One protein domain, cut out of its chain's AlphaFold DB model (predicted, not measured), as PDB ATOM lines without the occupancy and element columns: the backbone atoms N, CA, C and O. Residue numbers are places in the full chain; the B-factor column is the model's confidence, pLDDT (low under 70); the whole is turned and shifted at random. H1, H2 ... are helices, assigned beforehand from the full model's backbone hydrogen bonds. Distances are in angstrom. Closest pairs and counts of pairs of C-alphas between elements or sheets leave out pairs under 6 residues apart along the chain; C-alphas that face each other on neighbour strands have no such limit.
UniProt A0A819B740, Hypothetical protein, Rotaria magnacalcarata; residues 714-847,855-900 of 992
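Overview. This is residues 714 to 847 and 855 to 900 of the 992 residues of the protein "Hypothetical protein" of Rotaria magnacalcarata (UniProt A0A819B740). A long helical hairpin, H2 and H3, makes the longest axis of the domain, with a loose group of the short helices H4 and H5, the longer H6 and loops to one side of the later part of H3. H1 is off to another side of H3 and sticks out with residues 714 to 720, while residues 779 to 786 stick out at the tip of the hairpin. The printed part has 180 residues with six named helices, H1 to H6 in order along the chain, and no named strand; the class is all helix. The whole is only just loose, close to extended, with a radius of gyration of the C-alphas of 23.6 A, and it is elongated, spanning 79 by 48 by 31 A.

Arrangement. The longest helix, H2, residues 738 to 781, touches H3, residues 793 to 830, at a shallow tilt of 24 degrees, opposite ways; the two form a helical hairpin. Their closest C-alphas are those of Thr 755 and Cys 804, 5.9 A apart. H6, residues 881 to 897, touches H3 through residues 890 to 894 and 826 to 830 alone, at a steep tilt of 44 degrees, the same way; the closest C-alphas, of Tyr 830 and Lys 894, are 7.1 A apart. H5, residues 857 to 863, is close to H3 but not clearly touching, about perpendicular at 76 degrees, with the closest C-alphas, of Gln 814 and Phe 863, 7.6 A apart. H1, residues 714 to 726, is also close to H3 but not clearly touching; the closest C-alphas, of His 726 and Phe 817, are 7.7 A apart. Their tilt of 68 degrees is steep, only just short of about perpendicular. H4, residues 840 to 843, touches no helix, but H4 and H6 are near each other. H2 is apart from H1, H4, H5 and H6. In H1, H2, H3 and H6 every O i to N i+4 pair is within hydrogen-bond range; H5 has 1 of 3, beside 2 of 4 O i to N i+3 pairs, and H4 is too short for an O i to N i+4 pair.

Along the chain. H2 is 62.0 A long from its first C-alpha, 738 at (-17.606, 6.708, 58.424), to its last, 781 at (12.783, -15.211, 9.072). H3 is 55.6 A long, H6 23.6 A, H1 16.6 A, H5 10.5 A and H4 5.1 A. H6 ends with C-alpha 897 at (-26.958, 3.782, 64.342).

Size, cuts and confidence. The two C-alphas farthest apart, of Leu 783 and Val 900, are 80.6 A apart. Residues 848 to 854 are cut out, and C-alphas 847 and 855 are 22.2 A apart across the cut. The links H1 to H2, H2 to H3 and H5 to H6 are long. Mean pLDDT of the printed part is 84.4; residues 726 to 730, 782 to 789, 844 to 847 and 855 to 860 are under 70.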
ATOM      1  N   ARG A 714     -37.452  13.834  26.540       77.69
ATOM      2  CA  ARG A 714     -37.693  12.481  27.082       77.69
ATOM      3  C   ARG A 714     -36.446  11.607  27.143       77.69
ATOM      4  O   ARG A 714     -36.286  10.938  28.147       77.69
ATOM      5  N   PHE A 715     -35.562  11.626  26.145       79.25
ATOM      6  CA  PHE A 715     -34.352  10.794  26.170       79.25
ATOM      7  C   PHE A 715     -33.283  11.335  27.125       79.25
ATOM      8  O   PHE A 715     -32.780  10.590  27.956       79.25
ATOM      9  N   LEU A 716     -32.982  12.639  27.081       78.50
ATOM     10  CA  LEU A 716     -32.036  13.268  28.013       78.50
ATOM     11  C   LEU A 716     -32.554  13.232  29.450       78.50
ATOM     12  O   LEU A 716     -31.799  12.897  30.349       78.50
ATOM     13  N   ASN A 717     -33.841  13.488  29.677       77.50
ATOM     14  CA  ASN A 717     -34.471  13.292  30.975       77.50
ATOM     15  C   ASN A 717     -34.545  11.819  31.330       77.50
ATOM     16  O   ASN A 717     -34.361  11.521  32.491       77.50
ATOM     17  N   TYR A 718     -34.746  10.887  30.401       81.19
ATOM     18  CA  TYR A 718     -34.657   9.464  30.716       81.19
ATOM     19  C   TYR A 718     -33.237   9.109  31.138       81.19
ATOM     20  O   TYR A 718     -33.092   8.465  32.161       81.19
ATOM     21  N   ILE A 719     -32.191   9.596  30.465       77.44
ATOM     22  CA  ILE A 719     -30.800   9.391  30.884       77.44
ATOM     23  C   ILE A 719     -30.538  10.085  32.213       77.44
ATOM     24  O   ILE A 719     -29.972   9.458  33.087       77.44
ATOM     25  N   ILE A 720     -30.959  11.332  32.424       78.56
ATOM     26  CA  ILE A 720     -30.727  12.083  33.666       78.56
ATOM     27  C   ILE A 720     -31.532  11.487  34.818       78.56
ATOM     28  O   ILE A 720     -31.015  11.380  35.921       78.56
ATOM     29  N   ILE A 721     -32.778  11.077  34.594       75.50
ATOM     30  CA  ILE A 721     -33.631  10.397  35.572       75.50
ATOM     31  C   ILE A 721     -33.067   9.016  35.839       75.50
ATOM     32  O   ILE A 721     -32.926   8.676  37.000       75.50
ATOM     33  N   THR A 722     -32.662   8.260  34.823       73.94
ATOM     34  CA  THR A 722     -31.993   6.966  34.988       73.94
ATOM     35  C   THR A 722     -30.668   7.160  35.708       73.94
ATOM     36  O   THR A 722     -30.395   6.436  36.638       73.94
ATOM     37  N   PHE A 723     -29.879   8.189  35.425       77.62
ATOM     38  CA  PHE A 723     -28.627   8.493  36.122       77.62
ATOM     39  C   PHE A 723     -28.904   8.922  37.571       77.62
ATOM     40  O   PHE A 723     -28.286   8.443  38.516       77.62
ATOM     41  N   LYS A 724     -29.909   9.764  37.801       74.88
ATOM     42  CA  LYS A 724     -30.323  10.225  39.132       74.88
ATOM     43  C   LYS A 724     -30.933   9.092  39.957       74.88
ATOM     44  O   LYS A 724     -30.644   8.976  41.142       74.88
ATOM     45  N   GLN A 725     -31.745   8.236  39.349       73.88
ATOM     46  CA  GLN A 725     -32.372   7.081  39.979       73.88
ATOM     47  C   GLN A 725     -31.372   5.941  40.152       73.88
ATOM     48  O   GLN A 725     -31.373   5.327  41.215       73.88
ATOM     49  N   HIS A 726     -30.512   5.658  39.166       68.88
ATOM     50  CA  HIS A 726     -29.586   4.520  39.118       68.88
ATOM     51  C   HIS A 726     -28.206   4.775  39.708       68.88
ATOM     52  O   HIS A 726     -27.682   3.847  40.315       68.88
ATOM     53  N   ILE A 727     -27.649   5.982  39.604       66.25
ATOM     54  CA  ILE A 727     -26.268   6.267  40.025       66.25
ATOM     55  C   ILE A 727     -26.235   7.004  41.362       66.25
ATOM     56  O   ILE A 727     -25.545   6.551  42.274       66.25
ATOM     57  N   TYR A 728     -27.009   8.081  41.551       61.88
ATOM     58  CA  TYR A 728     -26.992   8.787  42.841       61.88
ATOM     59  C   TYR A 728     -28.249   9.618  43.121       61.88
ATOM     60  O   TYR A 728     -28.318  10.818  42.846       61.88
ATOM     61  N   CYS A 729     -29.250   9.000  43.749       66.19
ATOM     62  CA  CYS A 729     -30.414   9.733  44.233       66.19
ATOM     63  C   CYS A 729     -30.068  10.289  45.616       66.19
ATOM     64  O   CYS A 729     -30.151   9.581  46.623       66.19
ATOM     65  N   ILE A 730     -29.620  11.550  45.662       66.62
ATOM     66  CA  ILE A 730     -29.273  12.238  46.911       66.62
ATOM     67  C   ILE A 730     -30.499  12.213  47.822       66.62
ATOM     68  O   ILE A 730     -31.414  13.019  47.679       66.62
ATOM     69  N   ARG A 731     -30.517  11.301  48.797       76.25
ATOM     70  CA  ARG A 731     -31.432  11.403  49.931       76.25
ATOM     71  C   ARG A 731     -30.824  12.445  50.867       76.25
ATOM     72  O   ARG A 731     -29.856  12.115  51.554       76.25
ATOM     73  N   PRO A 732     -31.364  13.676  50.935       72.25
ATOM     74  CA  PRO A 732     -30.693  14.818  51.570       72.25
ATOM     75  C   PRO A 732     -30.377  14.603  53.057       72.25
ATOM     76  O   PRO A 732     -29.534  15.292  53.633       72.25
ATOM     77  N   TYR A 733     -31.040  13.632  53.687       82.00
ATOM     78  CA  TYR A 733     -30.886  13.327  55.103       82.00
ATOM     79  C   TYR A 733     -30.261  11.958  55.389       82.00
ATOM     80  O   TYR A 733     -30.003  11.659  56.555       82.00
ATOM     81  N   PHE A 734     -29.992  11.139  54.367       86.88
ATOM     82  CA  PHE A 734     -29.225   9.911  54.553       86.88
ATOM     83  C   PHE A 734     -27.733  10.243  54.597       86.88
ATOM     84  O   PHE A 734     -27.235  11.070  53.833       86.88
ATOM     85  N   ARG A 735     -27.002   9.598  55.503       88.81
ATOM     86  CA  ARG A 735     -25.552   9.745  55.614       88.81
ATOM     87  C   ARG A 735     -24.936   8.365  55.762       88.81
ATOM     88  O   ARG A 735     -25.281   7.665  56.703       88.81
ATOM     89  N   TYR A 736     -24.012   8.037  54.864       91.62
ATOM     90  CA  TYR A 736     -23.158   6.857  54.972       91.62
ATOM     91  C   TYR A 736     -22.357   6.866  56.274       91.62
ATOM     92  O   TYR A 736     -21.946   7.944  56.732       91.62
ATOM     93  N   SER A 737     -22.117   5.679  56.840       90.31
ATOM     94  CA  SER A 737     -21.164   5.519  57.933       90.31
ATOM     95  C   SER A 737     -19.770   5.950  57.526       90.31
ATOM     96  O   SER A 737     -19.363   5.875  56.368       90.31
ATOM     97  N   LYS A 738     -19.017   6.370  58.540       90.88
ATOM     98  CA  LYS A 738     -17.606   6.708  58.424       90.88
ATOM     99  C   LYS A 738     -16.801   5.549  57.831       90.88
ATOM    100  O   LYS A 738     -16.043   5.773  56.898       90.88
ATOM    101  N   LEU A 739     -17.033   4.321  58.312       88.56
ATOM    102  CA  LEU A 739     -16.331   3.131  57.823       88.56
ATOM    103  C   LEU A 739     -16.578   2.886  56.332       88.56
ATOM    104  O   LEU A 739     -15.616   2.719  55.594       88.56
ATOM    105  N   ILE A 740     -17.835   2.930  55.877       91.81
ATOM    106  CA  ILE A 740     -18.161   2.742  54.457       91.81
ATOM    107  C   ILE A 740     -17.480   3.807  53.596       91.81
ATOM    108  O   ILE A 740     -16.864   3.472  52.591       91.81
ATOM    109  N   VAL A 741     -17.505   5.080  54.003       93.75
ATOM    110  CA  VAL A 741     -16.812   6.132  53.239       93.75
ATOM    111  C   VAL A 741     -15.299   5.883  53.191       93.75
ATOM    112  O   VAL A 741     -14.712   6.033  52.121       93.75
ATOM    113  N   CYS A 742     -14.674   5.457  54.294       93.31
ATOM    114  CA  CYS A 742     -13.252   5.099  54.311       93.31
ATOM    115  C   CYS A 742     -12.944   3.920  53.377       93.31
ATOM    116  O   CYS A 742     -12.068   4.053  52.532       93.31
ATOM    117  N   ILE A 743     -13.693   2.813  53.473       92.38
ATOM    118  CA  ILE A 743     -13.491   1.607  52.649       92.38
ATOM    119  C   ILE A 743     -13.570   1.951  51.163       92.38
ATOM    120  O   ILE A 743     -12.675   1.596  50.401       92.38
ATOM    121  N   TYR A 744     -14.610   2.673  50.746       94.94
ATOM    122  CA  TYR A 744     -14.781   3.021  49.339       94.94
ATOM    123  C   TYR A 744     -13.732   4.026  48.859       94.94
ATOM    124  O   TYR A 744     -13.234   3.888  47.748       94.94
ATOM    125  N   THR A 745     -13.340   5.001  49.687       95.94
ATOM    126  CA  THR A 745     -12.271   5.952  49.326       95.94
ATOM    127  C   THR A 745     -10.937   5.233  49.149       95.94
ATOM    128  O   THR A 745     -10.256   5.455  48.148       95.94
ATOM    129  N   SER A 746     -10.596   4.315  50.058       95.56
ATOM    130  CA  SER A 746      -9.450   3.419  49.904       95.56
ATOM    131  C   SER A 746      -9.562   2.599  48.621       95.56
ATOM    132  O   SER A 746      -8.632   2.620  47.828       95.56
ATOM    133  N   ALA A 747     -10.703   1.961  48.348       95.00
ATOM    134  CA  ALA A 747     -10.902   1.157  47.142       95.00
ATOM    135  C   ALA A 747     -10.703   1.963  45.845       95.00
ATOM    136  O   ALA A 747      -9.945   1.532  44.980       95.00
ATOM    137  N   PHE A 748     -11.298   3.157  45.727       95.94
ATOM    138  CA  PHE A 748     -11.082   4.044  44.574       95.94
ATOM    139  C   PHE A 748      -9.610   4.429  44.410       95.94
ATOM    140  O   PHE A 748      -9.089   4.460  43.298       95.94
ATOM    141  N   THR A 749      -8.932   4.686  45.524       95.94
ATOM    142  CA  THR A 749      -7.516   5.051  45.535       95.94
ATOM    143  C   THR A 749      -6.624   3.882  45.100       95.94
ATOM    144  O   THR A 749      -5.701   4.072  44.311       95.94
ATOM    145  N   LEU A 750      -6.932   2.663  45.560       94.69
ATOM    146  CA  LEU A 750      -6.251   1.438  45.140       94.69
ATOM    147  C   LEU A 750      -6.461   1.191  43.640       94.69
ATOM    148  O   LEU A 750      -5.491   0.939  42.935       94.69
ATOM    149  N   ILE A 751      -7.698   1.304  43.138       95.56
ATOM    150  CA  ILE A 751      -8.012   1.132  41.708       95.56
ATOM    151  C   ILE A 751      -7.224   2.129  40.868       95.56
ATOM    152  O   ILE A 751      -6.597   1.733  39.888       95.56
ATOM    153  N   TYR A 752      -7.211   3.404  41.268       96.25
ATOM    154  CA  TYR A 752      -6.433   4.430  40.585       96.25
ATOM    155  C   TYR A 752      -4.959   4.026  40.497       96.25
ATOM    156  O   TYR A 752      -4.406   3.944  39.404       96.25
ATOM    157  N   TYR A 753      -4.339   3.694  41.631       95.31
ATOM    158  CA  TYR A 753      -2.929   3.314  41.661       95.31
ATOM    159  C   TYR A 753      -2.637   2.064  40.826       95.31
ATOM    160  O   TYR A 753      -1.699   2.068  40.031       95.31
ATOM    161  N   PHE A 754      -3.446   1.009  40.965       94.31
ATOM    162  CA  PHE A 754      -3.273  -0.227  40.204       94.31
ATOM    163  C   PHE A 754      -3.460  -0.016  38.706       94.31
ATOM    164  O   PHE A 754      -2.782  -0.673  37.928       94.31
ATOM    165  N   THR A 755      -4.308   0.921  38.284       95.19
ATOM    166  CA  THR A 755      -4.474   1.248  36.860       95.19
ATOM    167  C   THR A 755      -3.162   1.761  36.268       95.19
ATOM    168  O   THR A 755      -2.717   1.257  35.240       95.19
ATOM    169  N   PHE A 756      -2.495   2.696  36.954       94.00
ATOM    170  CA  PHE A 756      -1.169   3.177  36.552       94.00
ATOM    171  C   PHE A 756      -0.095   2.091  36.702       94.00
ATOM    172  O   PHE A 756       0.781   1.948  35.855       94.00
ATOM    173  N   TRP A 757      -0.145   1.284  37.756       92.44
ATOM    174  CA  TRP A 757       0.837   0.219  37.948       92.44
ATOM    175  C   TRP A 757       0.769  -0.844  36.842       92.44
ATOM    176  O   TRP A 757       1.781  -1.150  36.215       92.44
ATOM    177  N   ILE A 758      -0.432  -1.351  36.544       92.50
ATOM    178  CA  ILE A 758      -0.665  -2.330  35.476       92.50
ATOM    179  C   ILE A 758      -0.245  -1.733  34.137       92.50
ATOM    180  O   ILE A 758       0.494  -2.370  33.401       92.50
ATOM    181  N   GLN A 759      -0.647  -0.499  33.834       92.81
ATOM    182  CA  GLN A 759      -0.286   0.140  32.572       92.81
ATOM    183  C   GLN A 759       1.238   0.201  32.356       92.81
ATOM    184  O   GLN A 759       1.700  -0.062  31.245       92.81
ATOM    185  N   ASP A 760       2.014   0.522  33.394       88.69
ATOM    186  CA  ASP A 760       3.476   0.625  33.306       88.69
ATOM    187  C   ASP A 760       4.129  -0.754  33.136       88.69
ATOM    188  O   ASP A 760       4.866  -1.006  32.180       88.69
ATOM    189  N   HIS A 761       3.774  -1.706  34.002       89.38
ATOM    190  CA  HIS A 761       4.345  -3.050  33.953       89.38
ATOM    191  C   HIS A 761       3.925  -3.837  32.719       89.38
ATOM    192  O   HIS A 761       4.762  -4.518  32.125       89.38
ATOM    193  N   THR A 762       2.663  -3.734  32.299       90.62
ATOM    194  CA  THR A 762       2.192  -4.356  31.061       90.62
ATOM    195  C   THR A 762       2.915  -3.751  29.869       90.62
ATOM    196  O   THR A 762       3.374  -4.506  29.026       90.62
ATOM    197  N   TYR A 763       3.129  -2.433  29.815       89.00
ATOM    198  CA  TYR A 763       3.900  -1.830  28.728       89.00
ATOM    199  C   TYR A 763       5.347  -2.344  28.676       89.00
ATOM    200  O   TYR A 763       5.813  -2.758  27.612       89.00
ATOM    201  N   ILE A 764       6.050  -2.373  29.815       86.81
ATOM    202  CA  ILE A 764       7.427  -2.883  29.889       86.81
ATOM    203  C   ILE A 764       7.482  -4.360  29.478       86.81
ATOM    204  O   ILE A 764       8.371  -4.757  28.720       86.81
ATOM    205  N   LEU A 765       6.537  -5.172  29.961       89.25
ATOM    206  CA  LEU A 765       6.449  -6.591  29.634       89.25
ATOM    207  C   LEU A 765       6.149  -6.803  28.150       89.25
ATOM    208  O   LEU A 765       6.868  -7.553  27.500       89.25
ATOM    209  N   THR A 766       5.145  -6.117  27.600       88.12
ATOM    210  CA  THR A 766       4.778  -6.201  26.183       88.12
ATOM    211  C   THR A 766       5.931  -5.757  25.298       88.12
ATOM    212  O   THR A 766       6.216  -6.435  24.323       88.12
ATOM    213  N   LYS A 767       6.662  -4.691  25.651       87.81
ATOM    214  CA  LYS A 767       7.851  -4.263  24.901       87.81
ATOM    215  C   LYS A 767       8.943  -5.335  24.902       87.81
ATOM    216  O   LYS A 767       9.499  -5.630  23.850       87.81
ATOM    217  N   LYS A 768       9.250  -5.932  26.059       89.62
ATOM    218  CA  LYS A 768      10.244  -7.017  26.157       89.62
ATOM    219  C   LYS A 768       9.809  -8.263  25.394       89.62
ATOM    220  O   LYS A 768      10.626  -8.858  24.702       89.62
ATOM    221  N   LEU A 769       8.537  -8.636  25.507       90.75
ATOM    222  CA  LEU A 769       7.969  -9.787  24.820       90.75
ATOM    223  C   LEU A 769       7.931  -9.565  23.309       90.75
ATOM    224  O   LEU A 769       8.260 -10.480  22.576       90.75
ATOM    225  N   LEU A 770       7.609  -8.355  22.847       87.88
ATOM    226  CA  LEU A 770       7.645  -7.995  21.431       87.88
ATOM    227  C   LEU A 770       9.074  -8.014  20.883       87.88
ATOM    228  O   LEU A 770       9.292  -8.539  19.806       87.88
ATOM    229  N   LEU A 771      10.056  -7.499  21.631       86.31
ATOM    230  CA  LEU A 771      11.470  -7.589  21.249       86.31
ATOM    231  C   LEU A 771      11.949  -9.044  21.189       86.31
ATOM    232  O   LEU A 771      12.654  -9.418  20.262       86.31
ATOM    233  N   PHE A 772      11.544  -9.867  22.157       89.88
ATOM    234  CA  PHE A 772      11.848 -11.295  22.173       89.88
ATOM    235  C   PHE A 772      11.174 -12.037  21.014       89.88
ATOM    236  O   PHE A 772      11.810 -12.848  20.351       89.88
ATOM    237  N   LEU A 773       9.909 -11.724  20.730       87.31
ATOM    238  CA  LEU A 773       9.159 -12.297  19.620       87.31
ATOM    239  C   LEU A 773       9.738 -11.849  18.278       87.31
ATOM    240  O   LEU A 773       9.872 -12.678  17.396       87.31
ATOM    241  N   ASN A 774      10.159 -10.591  18.144       83.81
ATOM    242  CA  ASN A 774      10.879 -10.107  16.969       83.81
ATOM    243  C   ASN A 774      12.224 -10.813  16.811       83.81
ATOM    244  O   ASN A 774      12.589 -11.123  15.690       83.81
ATOM    245  N   LEU A 775      12.942 -11.106  17.898       86.06
ATOM    246  CA  LEU A 775      14.190 -11.871  17.839       86.06
ATOM    247  C   LEU A 775      13.942 -13.312  17.375       86.06
ATOM    248  O   LEU A 775      14.672 -13.800  16.520       86.06
ATOM    249  N   ILE A 776      12.889 -13.963  17.882       87.31
ATOM    250  CA  ILE A 776      12.454 -15.282  17.394       87.31
ATOM    251  C   ILE A 776      12.037 -15.195  15.927       87.31
ATOM    252  O   ILE A 776      12.450 -16.029  15.136       87.31
ATOM    253  N   LEU A 777      11.241 -14.192  15.554       84.19
ATOM    254  CA  LEU A 777      10.794 -13.997  14.182       84.19
ATOM    255  C   LEU A 777      11.969 -13.718  13.255       84.19
ATOM    256  O   LEU A 777      11.973 -14.296  12.192       84.19
ATOM    257  N   CYS A 778      12.975 -12.932  13.645       81.88
ATOM    258  CA  CYS A 778      14.187 -12.724  12.847       81.88
ATOM    259  C   CYS A 778      14.979 -14.028  12.701       81.88
ATOM    260  O   CYS A 778      15.369 -14.374  11.597       81.88
ATOM    261  N   ALA A 779      15.146 -14.788  13.790       84.44
ATOM    262  CA  ALA A 779      15.816 -16.088  13.747       84.44
ATOM    263  C   ALA A 779      15.058 -17.125  12.895       84.44
ATOM    264  O   ALA A 779      15.671 -18.021  12.326       84.44
ATOM    265  N   LEU A 780      13.728 -17.015  12.804       83.00
ATOM    266  CA  LEU A 780      12.893 -17.836  11.923       83.00
ATOM    267  C   LEU A 780      12.807 -17.269  10.494       83.00
ATOM    268  O   LEU A 780      12.616 -18.032   9.554       83.00
ATOM    269  N   ALA A 781      12.928 -15.950  10.326       70.31
ATOM    270  CA  ALA A 781      12.783 -15.211   9.072       70.31
ATOM    271  C   ALA A 781      14.086 -15.093   8.273       70.31
ATOM    272  O   ALA A 781      14.040 -14.562   7.169       70.31
ATOM    273  N   ASP A 782      15.180 -15.727   8.705       64.38
ATOM    274  CA  ASP A 782      16.217 -16.192   7.766       64.38
ATOM    275  C   ASP A 782      15.607 -17.057   6.624       64.38
ATOM    276  O   ASP A 782      16.254 -17.286   5.605       64.38
ATOM    277  N   LEU A 783      14.335 -17.489   6.737       56.91
ATOM    278  CA  LEU A 783      13.528 -18.069   5.651       56.91
ATOM    279  C   LEU A 783      12.758 -17.070   4.753       56.91
ATOM    280  O   LEU A 783      12.292 -17.479   3.689       56.91
ATOM    281  N   SER A 784      12.562 -15.802   5.132       58.69
ATOM    282  CA  SER A 784      11.892 -14.804   4.278       58.69
ATOM    283  C   SER A 784      12.270 -13.361   4.651       58.69
ATOM    284  O   SER A 784      11.820 -12.835   5.672       58.69
ATOM    285  N   ASN A 785      13.015 -12.693   3.770       64.62
ATOM    286  CA  ASN A 785      13.542 -11.335   3.970       64.62
ATOM    287  C   ASN A 785      12.475 -10.228   4.141       64.62
ATOM    288  O   ASN A 785      12.812  -9.131   4.580       64.62
ATOM    289  N   ASP A 786      11.197 -10.505   3.867       67.69
ATOM    290  CA  ASP A 786      10.141  -9.480   3.815       67.69
ATOM    291  C   ASP A 786       9.259  -9.388   5.079       67.69
ATOM    292  O   ASP A 786       8.388  -8.522   5.169       67.69
ATOM    293  N   LEU A 787       9.451 -10.253   6.083       59.78
ATOM    294  CA  LEU A 787       8.513 -10.393   7.216       59.78
ATOM    295  C   LEU A 787       8.871  -9.598   8.480       59.78
ATOM    296  O   LEU A 787       8.203  -9.737   9.510       59.78
ATOM    297  N   CYS A 788       9.861  -8.706   8.408       60.84
ATOM    298  CA  CYS A 788      10.161  -7.744   9.470       60.84
ATOM    299  C   CYS A 788       9.084  -6.646   9.535       60.84
ATOM    300  O   CYS A 788       9.298  -5.496   9.150       60.84
ATOM    301  N   TYR A 789       7.901  -7.004  10.036       66.56
ATOM    302  CA  TYR A 789       6.822  -6.059  10.283       66.56
ATOM    303  C   TYR A 789       7.265  -4.997  11.286       66.56
ATOM    304  O   TYR A 789       7.637  -5.284  12.427       66.56
ATOM    305  N   ASN A 790       7.139  -3.742  10.865       75.19
ATOM    306  CA  ASN A 790       7.319  -2.581  11.716       75.19
ATOM    307  C   ASN A 790       6.107  -2.469  12.661       75.19
ATOM    308  O   ASN A 790       5.149  -1.739  12.406       75.19
ATOM    309  N   LEU A 791       6.091  -3.291  13.715       78.38
ATOM    310  CA  LEU A 791       5.040  -3.281  14.729       78.38
ATOM    311  C   LEU A 791       5.059  -1.931  15.446       78.38
ATOM    312  O   LEU A 791       5.977  -1.633  16.210       78.38
ATOM    313  N   ASP A 792       4.023  -1.124  15.215       85.88
ATOM    314  CA  ASP A 792       3.875   0.178  15.858       85.88
ATOM    315  C   ASP A 792       3.586   0.007  17.362       85.88
ATOM    316  O   ASP A 792       2.442  -0.089  17.822       85.88
ATOM    317  N   VAL A 793       4.665  -0.034  18.148       83.56
ATOM    318  CA  VAL A 793       4.653  -0.149  19.614       83.56
ATOM    319  C   VAL A 793       3.794   0.947  20.255       83.56
ATOM    320  O   VAL A 793       3.183   0.716  21.306       83.56
ATOM    321  N   ASN A 794       3.685   2.119  19.621       85.06
ATOM    322  CA  ASN A 794       2.892   3.227  20.142       85.06
ATOM    323  C   ASN A 794       1.392   2.924  20.078       85.06
ATOM    324  O   ASN A 794       0.662   3.237  21.027       85.06
ATOM    325  N   ASN A 795       0.928   2.257  19.016       89.44
ATOM    326  CA  ASN A 795      -0.464   1.821  18.909       89.44
ATOM    327  C   ASN A 795      -0.815   0.807  19.994       89.44
ATOM    328  O   ASN A 795      -1.816   0.983  20.691       89.44
ATOM    329  N   ILE A 796       0.041  -0.194  20.214       88.75
ATOM    330  CA  ILE A 796      -0.164  -1.199  21.267       88.75
ATOM    331  C   ILE A 796      -0.214  -0.526  22.647       88.75
ATOM    332  O   ILE A 796      -1.132  -0.777  23.431       88.75
ATOM    333  N   HIS A 797       0.714   0.392  22.928       86.06
ATOM    334  CA  HIS A 797       0.730   1.143  24.184       86.06
ATOM    335  C   HIS A 797      -0.553   1.961  24.401       86.06
ATOM    336  O   HIS A 797      -1.112   1.984  25.502       86.06
ATOM    337  N   ARG A 798      -1.061   2.607  23.344       91.19
ATOM    338  CA  ARG A 798      -2.325   3.349  23.370       91.19
ATOM    339  C   ARG A 798      -3.526   2.433  23.635       91.19
ATOM    340  O   ARG A 798      -4.385   2.791  24.438       91.19
ATOM    341  N   HIS A 799      -3.573   1.242  23.037       91.62
ATOM    342  CA  HIS A 799      -4.633   0.267  23.312       91.62
ATOM    343  C   HIS A 799      -4.594  -0.248  24.756       91.62
ATOM    344  O   HIS A 799      -5.637  -0.277  25.408       91.62
ATOM    345  N   ILE A 800      -3.407  -0.561  25.293       90.44
ATOM    346  CA  ILE A 800      -3.239  -0.958  26.703       90.44
ATOM    347  C   ILE A 800      -3.784   0.137  27.631       90.44
ATOM    348  O   ILE A 800      -4.574  -0.160  28.526       90.44
ATOM    349  N   LYS A 801      -3.450   1.412  27.373       89.19
ATOM    350  CA  LYS A 801      -3.991   2.559  28.129       89.19
ATOM    351  C   LYS A 801      -5.516   2.585  28.132       89.19
ATOM    352  O   LYS A 801      -6.119   2.702  29.198       89.19
ATOM    353  N   TYR A 802      -6.148   2.471  26.964       92.75
ATOM    354  CA  TYR A 802      -7.608   2.507  26.870       92.75
ATOM    355  C   TYR A 802      -8.271   1.325  27.576       92.75
ATOM    356  O   TYR A 802      -9.264   1.526  28.271       92.75
ATOM    357  N   ILE A 803      -7.706   0.120  27.472       93.62
ATOM    358  CA  ILE A 803      -8.228  -1.071  28.155       93.62
ATOM    359  C   ILE A 803      -8.102  -0.916  29.679       93.62
ATOM    360  O   ILE A 803      -9.080  -1.134  30.399       93.62
ATOM    361  N   CYS A 804      -6.949  -0.471  30.190       93.50
ATOM    362  CA  CYS A 804      -6.746  -0.215  31.620       93.50
ATOM    363  C   CYS A 804      -7.699   0.871  32.150       93.50
ATOM    364  O   CYS A 804      -8.335   0.690  33.186       93.50
ATOM    365  N   LEU A 805      -7.874   1.977  31.422       91.81
ATOM    366  CA  LEU A 805      -8.816   3.031  31.809       91.81
ATOM    367  C   LEU A 805     -10.275   2.555  31.771       91.81
ATOM    368  O   LEU A 805     -11.049   2.868  32.675       91.81
ATOM    369  N   PHE A 806     -10.655   1.775  30.758       93.81
ATOM    370  CA  PHE A 806     -12.011   1.247  30.620       93.81
ATOM    371  C   PHE A 806     -12.350   0.233  31.719       93.81
ATOM    372  O   PHE A 806     -13.415   0.302  32.331       93.81
ATOM    373  N   THR A 807     -11.421  -0.669  32.032       92.50
ATOM    374  CA  THR A 807     -11.560  -1.619  33.149       92.50
ATOM    375  C   THR A 807     -11.652  -0.899  34.497       92.50
ATOM    376  O   THR A 807     -12.566  -1.180  35.274       92.50
ATOM    377  N   ALA A 808     -10.799   0.098  34.750       93.75
ATOM    378  CA  ALA A 808     -10.881   0.943  35.942       93.75
ATOM    379  C   ALA A 808     -12.231   1.671  36.043       93.75
ATOM    380  O   ALA A 808     -12.838   1.711  37.117       93.75
ATOM    381  N   PHE A 809     -12.731   2.198  34.924       93.44
ATOM    382  CA  PHE A 809     -14.036   2.847  34.842       93.44
ATOM    383  C   PHE A 809     -15.177   1.884  35.196       93.44
ATOM    384  O   PHE A 809     -16.028   2.234  36.017       93.44
ATOM    385  N   ILE A 810     -15.166   0.658  34.656       92.00
ATOM    386  CA  ILE A 810     -16.160  -0.377  34.980       92.00
ATOM    387  C   ILE A 810     -16.157  -0.685  36.482       92.00
ATOM    388  O   ILE A 810     -17.220  -0.681  37.104       92.00
ATOM    389  N   ILE A 811     -14.985  -0.901  37.088       92.69
ATOM    390  CA  ILE A 811     -14.881  -1.205  38.525       92.69
ATOM    391  C   ILE A 811     -15.356  -0.009  39.363       92.69
ATOM    392  O   ILE A 811     -16.093  -0.174  40.336       92.69
ATOM    393  N   CYS A 812     -15.000   1.217  38.974       92.94
ATOM    394  CA  CYS A 812     -15.476   2.419  39.657       92.94
ATOM    395  C   CYS A 812     -17.006   2.521  39.616       92.94
ATOM    396  O   CYS A 812     -17.642   2.805  40.633       92.94
ATOM    397  N   LEU A 813     -17.609   2.243  38.462       89.94
ATOM    398  CA  LEU A 813     -19.057   2.229  38.268       89.94
ATOM    399  C   LEU A 813     -19.728   1.142  39.130       89.94
ATOM    400  O   LEU A 813     -20.748   1.407  39.772       89.94
ATOM    401  N   GLN A 814     -19.117  -0.040  39.248       91.25
ATOM    402  CA  GLN A 814     -19.569  -1.097  40.161       91.25
ATOM    403  C   GLN A 814     -19.524  -0.663  41.630       91.25
ATOM    404  O   GLN A 814     -20.482  -0.914  42.364       91.25
ATOM    405  N   LEU A 815     -18.463   0.025  42.062       91.75
ATOM    406  CA  LEU A 815     -18.373   0.576  43.418       91.75
ATOM    407  C   LEU A 815     -19.462   1.627  43.679       91.75
ATOM    408  O   LEU A 815     -20.079   1.628  44.746       91.75
ATOM    409  N   PHE A 816     -19.768   2.490  42.706       90.75
ATOM    410  CA  PHE A 816     -20.885   3.432  42.832       90.75
ATOM    411  C   PHE A 816     -22.233   2.716  42.981       90.75
ATOM    412  O   PHE A 816     -23.041   3.093  43.837       90.75
ATOM    413  N   PHE A 817     -22.466   1.647  42.216       90.31
ATOM    414  CA  PHE A 817     -23.662   0.821  42.380       90.31
ATOM    415  C   PHE A 817     -23.712   0.112  43.735       90.31
ATOM    416  O   PHE A 817     -24.780   0.098  44.349       90.31
ATOM    417  N   GLY A 818     -22.581  -0.383  44.245       91.25
ATOM    418  CA  GLY A 818     -22.477  -0.940  45.598       91.25
ATOM    419  C   GLY A 818     -22.858   0.075  46.682       91.25
ATOM    420  O   GLY A 818     -23.690  -0.211  47.544       91.25
ATOM    421  N   LEU A 819     -22.362   1.317  46.597       92.25
ATOM    422  CA  LEU A 819     -22.733   2.396  47.529       92.25
ATOM    423  C   LEU A 819     -24.230   2.705  47.509       92.25
ATOM    424  O   LEU A 819     -24.844   2.958  48.553       92.25
ATOM    425  N   LYS A 820     -24.833   2.725  46.323       90.88
ATOM    426  CA  LYS A 820     -26.267   2.969  46.192       90.88
ATOM    427  C   LYS A 820     -27.082   1.795  46.733       90.88
ATOM    428  O   LYS A 820     -28.063   2.011  47.447       90.88
ATOM    429  N   HIS A 821     -26.688   0.570  46.409       91.88
ATOM    430  CA  HIS A 821     -27.360  -0.630  46.880       91.88
ATOM    431  C   HIS A 821     -27.325  -0.716  48.412       91.88
ATOM    432  O   HIS A 821     -28.381  -0.821  49.035       91.88
ATOM    433  N   TYR A 822     -26.163  -0.475  49.026       93.31
ATOM    434  CA  TYR A 822     -26.025  -0.341  50.477       93.31
ATOM    435  C   TYR A 822     -26.968   0.726  51.066       93.31
ATOM    436  O   TYR A 822     -27.622   0.492  52.082       93.31
ATOM    437  N   GLN A 823     -27.097   1.899  50.428       92.69
ATOM    438  CA  GLN A 823     -28.024   2.942  50.889       92.69
ATOM    439  C   GLN A 823     -29.484   2.463  50.875       92.69
ATOM    440  O   GLN A 823     -30.231   2.751  51.819       92.69
ATOM    441  N   ILE A 824     -29.904   1.769  49.814       91.56
ATOM    442  CA  ILE A 824     -31.260   1.218  49.687       91.56
ATOM    443  C   ILE A 824     -31.494   0.171  50.771       91.56
ATOM    444  O   ILE A 824     -32.458   0.297  51.528       91.56
ATOM    445  N   GLN A 825     -30.581  -0.792  50.892       93.19
ATOM    446  CA  GLN A 825     -30.647  -1.845  51.893       93.19
ATOM    447  C   GLN A 825     -30.722  -1.262  53.305       93.19
ATOM    448  O   GLN A 825     -31.614  -1.628  54.065       93.19
ATOM    449  N   MET A 826     -29.883  -0.276  53.643       93.12
ATOM    450  CA  MET A 826     -29.925   0.389  54.950       93.12
ATOM    451  C   MET A 826     -31.259   1.081  55.216       93.12
ATOM    452  O   MET A 826     -31.818   0.974  56.308       93.12
ATOM    453  N   CYS A 827     -31.807   1.777  54.218       91.19
ATOM    454  CA  CYS A 827     -33.106   2.425  54.364       91.19
ATOM    455  C   CYS A 827     -34.243   1.409  54.541       91.19
ATOM    456  O   CYS A 827     -35.144   1.652  55.343       91.19
ATOM    457  N   ASN A 828     -34.204   0.288  53.821       92.94
ATOM    458  CA  ASN A 828     -35.170  -0.801  53.967       92.94
ATOM    459  C   ASN A 828     -35.038  -1.458  55.342       92.94
ATOM    460  O   ASN A 828     -36.029  -1.626  56.050       92.94
ATOM    461  N   ALA A 829     -33.811  -1.686  55.798       92.44
ATOM    462  CA  ALA A 829     -33.560  -2.242  57.111       92.44
ATOM    463  C   ALA A 829     -34.025  -1.313  58.239       92.44
ATOM    464  O   ALA A 829     -34.584  -1.804  59.220       92.44
ATOM    465  N   TYR A 830     -33.888   0.013  58.111       92.00
ATOM    466  CA  TYR A 830     -34.491   0.963  59.061       92.00
ATOM    467  C   TYR A 830     -36.021   0.886  59.093       92.00
ATOM    468  O   TYR A 830     -36.619   1.131  60.136       92.00
ATOM    469  N   LYS A 831     -36.662   0.495  57.987       91.31
ATOM    470  CA  LYS A 831     -38.104   0.198  57.946       91.31
ATOM    471  C   LYS A 831     -38.453  -1.194  58.491       91.31
ATOM    472  O   LYS A 831     -39.626  -1.506  58.627       91.31
ATOM    473  N   GLY A 832     -37.457  -2.027  58.793       91.94
ATOM    474  CA  GLY A 832     -37.655  -3.427  59.175       91.94
ATOM    475  C   GLY A 832     -37.898  -4.371  57.993       91.94
ATOM    476  O   GLY A 832     -38.265  -5.517  58.218       91.94
ATOM    477  N   ILE A 833     -37.676  -3.911  56.759       92.94
ATOM    478  CA  ILE A 833     -37.815  -4.703  55.533       92.94
ATOM    479  C   ILE A 833     -36.440  -5.282  55.181       92.94
ATOM    480  O   ILE A 833     -35.480  -4.532  55.005       92.94
ATOM    481  N   PHE A 834     -36.345  -6.608  55.082       90.94
ATOM    482  CA  PHE A 834     -35.090  -7.350  54.889       90.94
ATOM    483  C   PHE A 834     -35.148  -8.277  53.667       90.94
ATOM    484  O   PHE A 834     -34.730  -9.424  53.731       90.94
ATOM    485  N   ASN A 835     -35.697  -7.792  52.555       88.06
ATOM    486  CA  ASN A 835     -35.916  -8.628  51.368       88.06
ATOM    487  C   ASN A 835     -34.609  -9.191  50.782       88.06
ATOM    488  O   ASN A 835     -34.598 -10.320  50.304       88.06
ATOM    489  N   ASP A 836     -33.522  -8.417  50.863       86.69
ATOM    490  CA  ASP A 836     -32.242  -8.734  50.213       86.69
ATOM    491  C   ASP A 836     -31.132  -9.111  51.202       86.69
ATOM    492  O   ASP A 836     -30.013  -9.373  50.785       86.69
ATOM    493  N   ILE A 837     -31.402  -9.071  52.513       87.38
ATOM    494  CA  ILE A 837     -30.400  -9.358  53.544       87.38
ATOM    495  C   ILE A 837     -30.967 -10.413  54.484       87.38
ATOM    496  O   ILE A 837     -32.007 -10.165  55.102       87.38
ATOM    497  N   PRO A 838     -30.278 -11.547  54.669       87.25
ATOM    498  CA  PRO A 838     -30.734 -12.578  55.582       87.25
ATOM    499  C   PRO A 838     -30.861 -12.037  57.007       87.25
ATOM    500  O   PRO A 838     -30.025 -11.286  57.532       87.25
ATOM    501  N   THR A 839     -31.965 -12.412  57.639       85.25
ATOM    502  CA  THR A 839     -32.272 -12.020  59.012       85.25
ATOM    503  C   THR A 839     -31.303 -12.692  59.992       85.25
ATOM    504  O   THR A 839     -30.817 -13.789  59.721       85.25
ATOM    505  N   PRO A 840     -31.058 -12.108  61.180       77.19
ATOM    506  CA  PRO A 840     -30.167 -12.707  62.179       77.19
ATOM    507  C   PRO A 840     -30.521 -14.155  62.550       77.19
ATOM    508  O   PRO A 840     -29.633 -14.947  62.834       77.19
ATOM    509  N   LYS A 841     -31.813 -14.515  62.502       79.25
ATOM    510  CA  LYS A 841     -32.287 -15.884  62.757       79.25
ATOM    511  C   LYS A 841     -31.870 -16.867  61.661       79.25
ATOM    512  O   LYS A 841     -31.550 -18.006  61.970       79.25
ATOM    513  N   GLN A 842     -31.857 -16.416  60.406       75.44
ATOM    514  CA  GLN A 842     -31.393 -17.224  59.277       75.44
ATOM    515  C   GLN A 842     -29.881 -17.445  59.345       75.44
ATOM    516  O   GLN A 842     -29.424 -18.523  59.005       75.44
ATOM    517  N   ILE A 843     -29.108 -16.475  59.852       72.81
ATOM    518  CA  ILE A 843     -27.647 -16.608  60.006       72.81
ATOM    519  C   ILE A 843     -27.282 -17.744  60.975       72.81
ATOM    520  O   ILE A 843     -26.314 -18.457  60.741       72.81
ATOM    521  N   SER A 844     -28.067 -17.953  62.036       68.06
ATOM    522  CA  SER A 844     -27.812 -19.020  63.016       68.06
ATOM    523  C   SER A 844     -28.219 -20.427  62.564       68.06
ATOM    524  O   SER A 844     -27.854 -21.388  63.232       68.06
ATOM    525  N   SER A 845     -28.996 -20.571  61.484       58.00
ATOM    526  CA  SER A 845     -29.668 -21.832  61.127       58.00
ATOM    527  C   SER A 845     -29.204 -22.450  59.805       58.00
ATOM    528  O   SER A 845     -29.935 -23.253  59.228       58.00
ATOM    529  N   ILE A 846     -28.043 -22.064  59.274       53.78
ATOM    530  CA  ILE A 846     -27.566 -22.579  57.982       53.78
ATOM    531  C   ILE A 846     -26.862 -23.916  58.206       53.78
ATOM    532  O   ILE A 846     -25.653 -23.989  58.412       53.78
ATOM    533  N   THR A 847     -27.656 -24.983  58.177       48.94
ATOM    534  CA  THR A 847     -27.195 -26.350  57.937       48.94
ATOM    535  C   THR A 847     -27.256 -26.647  56.434       48.94
ATOM    536  O   THR A 847     -28.209 -26.301  55.740       48.94
ATOM    537  N   TYR A 855     -24.091 -21.921  37.493       50.44
ATOM    538  CA  TYR A 855     -24.279 -20.728  36.642       50.44
ATOM    539  C   TYR A 855     -23.595 -19.375  36.999       50.44
ATOM    540  O   TYR A 855     -24.099 -18.350  36.540       50.44
ATOM    541  N   PRO A 856     -22.459 -19.262  37.732       55.34
ATOM    542  CA  PRO A 856     -21.946 -17.930  38.095       55.34
ATOM    543  C   PRO A 856     -20.740 -17.407  37.275       55.34
ATOM    544  O   PRO A 856     -20.369 -16.249  37.448       55.34
ATOM    545  N   GLY A 857     -20.129 -18.178  36.364       57.62
ATOM    546  CA  GLY A 857     -18.801 -17.856  35.791       57.62
ATOM    547  C   GLY A 857     -18.620 -16.437  35.215       57.62
ATOM    548  O   GLY A 857     -17.662 -15.749  35.562       57.62
ATOM    549  N   ARG A 858     -19.554 -15.953  34.380       56.41
ATOM    550  CA  ARG A 858     -19.454 -14.614  33.750       56.41
ATOM    551  C   ARG A 858     -19.852 -13.465  34.685       56.41
ATOM    552  O   ARG A 858     -19.292 -12.377  34.587       56.41
ATOM    553  N   PHE A 859     -20.780 -13.703  35.613       63.88
ATOM    554  CA  PHE A 859     -21.192 -12.703  36.602       63.88
ATOM    555  C   PHE A 859     -20.181 -12.553  37.744       63.88
ATOM    556  O   PHE A 859     -20.076 -11.466  38.310       63.88
ATOM    557  N   ILE A 860     -19.399 -13.598  38.043       69.69
ATOM    558  CA  ILE A 860     -18.355 -13.554  39.071       69.69
ATOM    559  C   ILE A 860     -17.349 -12.452  38.765       69.69
ATOM    560  O   ILE A 860     -17.124 -11.618  39.628       69.69
ATOM    561  N   VAL A 861     -16.795 -12.382  37.549       71.50
ATOM    562  CA  VAL A 861     -15.741 -11.400  37.226       71.50
ATOM    563  C   VAL A 861     -16.244  -9.960  37.374       71.50
ATOM    564  O   VAL A 861     -15.527  -9.099  37.877       71.50
ATOM    565  N   ILE A 862     -17.499  -9.707  36.992       75.25
ATOM    566  CA  ILE A 862     -18.115  -8.378  37.085       75.25
ATOM    567  C   ILE A 862     -18.428  -8.022  38.545       75.25
ATOM    568  O   ILE A 862     -18.292  -6.870  38.933       75.25
ATOM    569  N   PHE A 863     -18.837  -8.967  39.389       80.19
ATOM    570  CA  PHE A 863     -19.252  -8.652  40.760       80.19
ATOM    571  C   PHE A 863     -18.225  -8.999  41.841       80.19
ATOM    572  O   PHE A 863     -18.471  -8.706  43.005       80.19
ATOM    573  N   PHE A 864     -17.053  -9.529  41.483       80.88
ATOM    574  CA  PHE A 864     -16.037  -9.968  42.446       80.88
ATOM    575  C   PHE A 864     -15.548  -8.847  43.376       80.88
ATOM    576  O   PHE A 864     -15.213  -9.089  44.531       80.88
ATOM    577  N   ALA A 865     -15.522  -7.603  42.889       83.62
ATOM    578  CA  ALA A 865     -15.096  -6.447  43.675       83.62
ATOM    579  C   ALA A 865     -16.154  -5.957  44.687       83.62
ATOM    580  O   ALA A 865     -15.881  -5.040  45.465       83.62
ATOM    581  N   ARG A 866     -17.370  -6.522  44.678       90.06
ATOM    582  CA  ARG A 866     -18.491  -6.088  45.518       90.06
ATOM    583  C   ARG A 866     -18.662  -6.991  46.731       90.06
ATOM    584  O   ARG A 866     -18.868  -8.187  46.603       90.06
ATOM    585  N   LEU A 867     -18.652  -6.383  47.916       88.81
ATOM    586  CA  LEU A 867     -18.897  -7.082  49.186       88.81
ATOM    587  C   LEU A 867     -20.389  -7.321  49.458       88.81
ATOM    588  O   LEU A 867     -20.744  -8.136  50.299       88.81
ATOM    589  N   ASP A 868     -21.268  -6.578  48.787       92.25
ATOM    590  CA  ASP A 868     -22.716  -6.593  49.010       92.25
ATOM    591  C   ASP A 868     -23.463  -7.606  48.128       92.25
ATOM    592  O   ASP A 868     -24.694  -7.603  48.093       92.25
ATOM    593  N   TYR A 869     -22.727  -8.453  47.411       91.56
ATOM    594  CA  TYR A 869     -23.252  -9.483  46.524       91.56
ATOM    595  C   TYR A 869     -22.441 -10.767  46.694       91.56
ATOM    596  O   TYR A 869     -21.218 -10.723  46.605       91.56
ATOM    597  N   SER A 870     -23.115 -11.901  46.897       89.75
ATOM    598  CA  SER A 870     -22.451 -13.204  46.919       89.75
ATOM    599  C   SER A 870     -22.605 -13.920  45.574       89.75
ATOM    600  O   SER A 870     -23.724 -14.029  45.062       89.75
ATOM    601  N   PRO A 871     -21.524 -14.480  45.003       87.69
ATOM    602  CA  PRO A 871     -21.612 -15.268  43.781       87.69
ATOM    603  C   PRO A 871     -22.243 -16.653  43.993       87.69
ATOM    604  O   PRO A 871     -22.588 -17.310  43.012       87.69
ATOM    605  N   TYR A 872     -22.392 -17.114  45.242       84.62
ATOM    606  CA  TYR A 872     -22.777 -18.494  45.553       84.62
ATOM    607  C   TYR A 872     -24.297 -18.749  45.587       84.62
ATOM    608  O   TYR A 872     -24.728 -19.872  45.836       84.62
ATOM    609  N   GLY A 873     -25.121 -17.749  45.257       83.81
ATOM    610  CA  GLY A 873     -26.585 -17.862  45.267       83.81
ATOM    611  C   GLY A 873     -27.177 -17.919  46.683       83.81
ATOM    612  O   GLY A 873     -26.472 -18.179  47.655       83.81
ATOM    613  N   ARG A 874     -28.496 -17.695  46.807       84.19
ATOM    614  CA  ARG A 874     -29.183 -17.411  48.092       84.19
ATOM    615  C   ARG A 874     -28.944 -18.425  49.217       84.19
ATOM    616  O   ARG A 874     -28.881 -18.035  50.377       84.19
ATOM    617  N   GLY A 875     -28.826 -19.712  48.890       82.38
ATOM    618  CA  GLY A 875     -28.610 -20.769  49.884       82.38
ATOM    619  C   GLY A 875     -27.184 -20.818  50.444       82.38
ATOM    620  O   GLY A 875     -26.989 -21.284  51.562       82.38
ATOM    621  N   LEU A 876     -26.199 -20.317  49.692       85.44
ATOM    622  CA  LEU A 876     -24.779 -20.403  50.037       85.44
ATOM    623  C   LEU A 876     -24.131 -19.030  50.277       85.44
ATOM    624  O   LEU A 876     -22.918 -18.960  50.459       85.44
ATOM    625  N   GLU A 877     -24.901 -17.937  50.319       87.56
ATOM    626  CA  GLU A 877     -24.330 -16.584  50.433       87.56
ATOM    627  C   GLU A 877     -23.464 -16.408  51.689       87.56
ATOM    628  O   GLU A 877     -22.470 -15.692  51.662       87.56
ATOM    629  N   MET A 878     -23.804 -17.094  52.783       86.88
ATOM    630  CA  MET A 878     -23.050 -17.030  54.041       86.88
ATOM    631  C   MET A 878     -21.721 -17.787  54.019       86.88
ATOM    632  O   MET A 878     -20.885 -17.547  54.887       86.88
ATOM    633  N   TYR A 879     -21.499 -18.664  53.035       85.94
ATOM    634  CA  TYR A 879     -20.186 -19.275  52.816       85.94
ATOM    635  C   TYR A 879     -19.213 -18.303  52.141       85.94
ATOM    636  O   TYR A 879     -17.998 -18.466  52.261       85.94
ATOM    637  N   ASP A 880     -19.715 -17.264  51.464       87.44
ATOM    638  CA  ASP A 880     -18.863 -16.166  51.027       87.44
ATOM    639  C   ASP A 880     -18.488 -15.298  52.231       87.44
ATOM    640  O   ASP A 880     -19.271 -14.476  52.709       87.44
ATOM    641  N   SER A 881     -17.249 -15.458  52.700       87.06
ATOM    642  CA  SER A 881     -16.695 -14.680  53.813       87.06
ATOM    643  C   SER A 881     -16.835 -13.161  53.633       87.06
ATOM    644  O   SER A 881     -17.005 -12.441  54.622       87.06
ATOM    645  N   SER A 882     -16.806 -12.668  52.390       87.00
ATOM    646  CA  SER A 882     -16.920 -11.244  52.068       87.00
ATOM    647  C   SER A 882     -18.339 -10.748  52.321       87.00
ATOM    648  O   SER A 882     -18.540  -9.769  53.047       87.00
ATOM    649  N   TYR A 883     -19.325 -11.470  51.787       91.81
ATOM    650  CA  TYR A 883     -20.736 -11.165  51.980       91.81
ATOM    651  C   TYR A 883     -21.184 -11.385  53.429       91.81
ATOM    652  O   TYR A 883     -21.867 -10.534  53.998       91.81
ATOM    653  N   ALA A 884     -20.735 -12.461  54.079       87.81
ATOM    654  CA  ALA A 884     -20.997 -12.698  55.497       87.81
ATOM    655  C   ALA A 884     -20.483 -11.534  56.363       87.81
ATOM    656  O   ALA A 884     -21.227 -10.992  57.185       87.81
ATOM    657  N   SER A 885     -19.251 -11.072  56.114       86.31
ATOM    658  CA  SER A 885     -18.673  -9.906  56.798       86.31
ATOM    659  C   SER A 885     -19.476  -8.630  56.541       86.31
ATOM    660  O   SER A 885     -19.720  -7.856  57.470       86.31
ATOM    661  N   TYR A 886     -19.936  -8.421  55.302       91.56
ATOM    662  CA  TYR A 886     -20.809  -7.304  54.942       91.56
ATOM    663  C   TYR A 886     -22.136  -7.343  55.707       91.56
ATOM    664  O   TYR A 886     -22.527  -6.338  56.302       91.56
ATOM    665  N   VAL A 887     -22.809  -8.495  55.757       91.12
ATOM    666  CA  VAL A 887     -24.085  -8.658  56.466       91.12
ATOM    667  C   VAL A 887     -23.909  -8.482  57.978       91.12
ATOM    668  O   VAL A 887     -24.712  -7.796  58.617       91.12
ATOM    669  N   SER A 888     -22.844  -9.037  58.567       87.44
ATOM    670  CA  SER A 888     -22.517  -8.813  59.980       87.44
ATOM    671  C   SER A 888     -22.294  -7.330  60.274       87.44
ATOM    672  O   SER A 888     -22.909  -6.779  61.191       87.44
ATOM    673  N   PHE A 889     -21.474  -6.658  59.461       87.88
ATOM    674  CA  PHE A 889     -21.249  -5.219  59.567       87.88
ATOM    675  C   PHE A 889     -22.561  -4.433  59.445       87.88
ATOM    676  O   PHE A 889     -22.835  -3.545  60.254       87.88
ATOM    677  N   PHE A 890     -23.403  -4.795  58.480       90.69
ATOM    678  CA  PHE A 890     -24.684  -4.157  58.225       90.69
ATOM    679  C   PHE A 890     -25.627  -4.238  59.435       90.69
ATOM    680  O   PHE A 890     -26.213  -3.228  59.832       90.69
ATOM    681  N   HIS A 891     -25.757  -5.411  60.065       89.81
ATOM    682  CA  HIS A 891     -26.609  -5.590  61.248       89.81
ATOM    683  C   HIS A 891     -26.071  -4.848  62.477       89.81
ATOM    684  O   HIS A 891     -26.845  -4.212  63.206       89.81
ATOM    685  N   ILE A 892     -24.751  -4.862  62.688       87.81
ATOM    686  CA  ILE A 892     -24.098  -4.073  63.745       87.81
ATOM    687  C   ILE A 892     -24.366  -2.586  63.515       87.81
ATOM    688  O   ILE A 892     -24.803  -1.872  64.419       87.81
ATOM    689  N   GLU A 893     -24.184  -2.107  62.290       87.38
ATOM    690  CA  GLU A 893     -24.401  -0.706  61.986       87.38
ATOM    691  C   GLU A 893     -25.876  -0.311  62.142       87.38
ATOM    692  O   GLU A 893     -26.172   0.713  62.764       87.38
ATOM    693  N   LYS A 894     -26.813  -1.124  61.645       91.00
ATOM    694  CA  LYS A 894     -28.250  -0.887  61.807       91.00
ATOM    695  C   LYS A 894     -28.625  -0.750  63.284       91.00
ATOM    696  O   LYS A 894     -29.323   0.198  63.652       91.00
ATOM    697  N   SER A 895     -28.193  -1.705  64.110       88.62
ATOM    698  CA  SER A 895     -28.553  -1.767  65.530       88.62
ATOM    699  C   SER A 895     -27.989  -0.587  66.319       88.62
ATOM    700  O   SER A 895     -28.705   0.012  67.121       88.62
ATOM    701  N   GLN A 896     -26.750  -0.185  66.037       86.69
ATOM    702  CA  GLN A 896     -26.086   0.893  66.769       86.69
ATOM    703  C   GLN A 896     -26.439   2.297  66.258       86.69
ATOM    704  O   GLN A 896     -26.402   3.263  67.020       86.69
ATOM    705  N   ARG A 897     -26.781   2.459  64.971       84.44
ATOM    706  CA  ARG A 897     -26.958   3.782  64.342       84.44
ATOM    707  C   ARG A 897     -28.372   4.123  63.901       84.44
ATOM    708  O   ARG A 897     -28.535   5.095  63.157       84.44
ATOM    709  N   HIS A 898     -29.394   3.405  64.350       90.38
ATOM    710  CA  HIS A 898     -30.754   3.683  63.900       90.38
ATOM    711  C   HIS A 898     -31.101   5.186  64.050       90.38
ATOM    712  O   HIS A 898     -31.118   5.708  65.172       90.38
ATOM    713  N   PRO A 899     -31.352   5.928  62.949       88.44
ATOM    714  CA  PRO A 899     -31.385   7.392  62.982       88.44
ATOM    715  C   PRO A 899     -32.499   7.918  63.889       88.44
ATOM    716  O   PRO A 899     -32.319   8.926  64.567       88.44
ATOM    717  N   VAL A 900     -33.619   7.195  63.959       90.38
ATOM    718  CA  VAL A 900     -34.743   7.520  64.848       90.38
ATOM    719  C   VAL A 900     -34.372   7.327  66.316       90.38
ATOM    720  O   VAL A 900     -34.692   8.181  67.135       90.38
TER     721      VAL A 900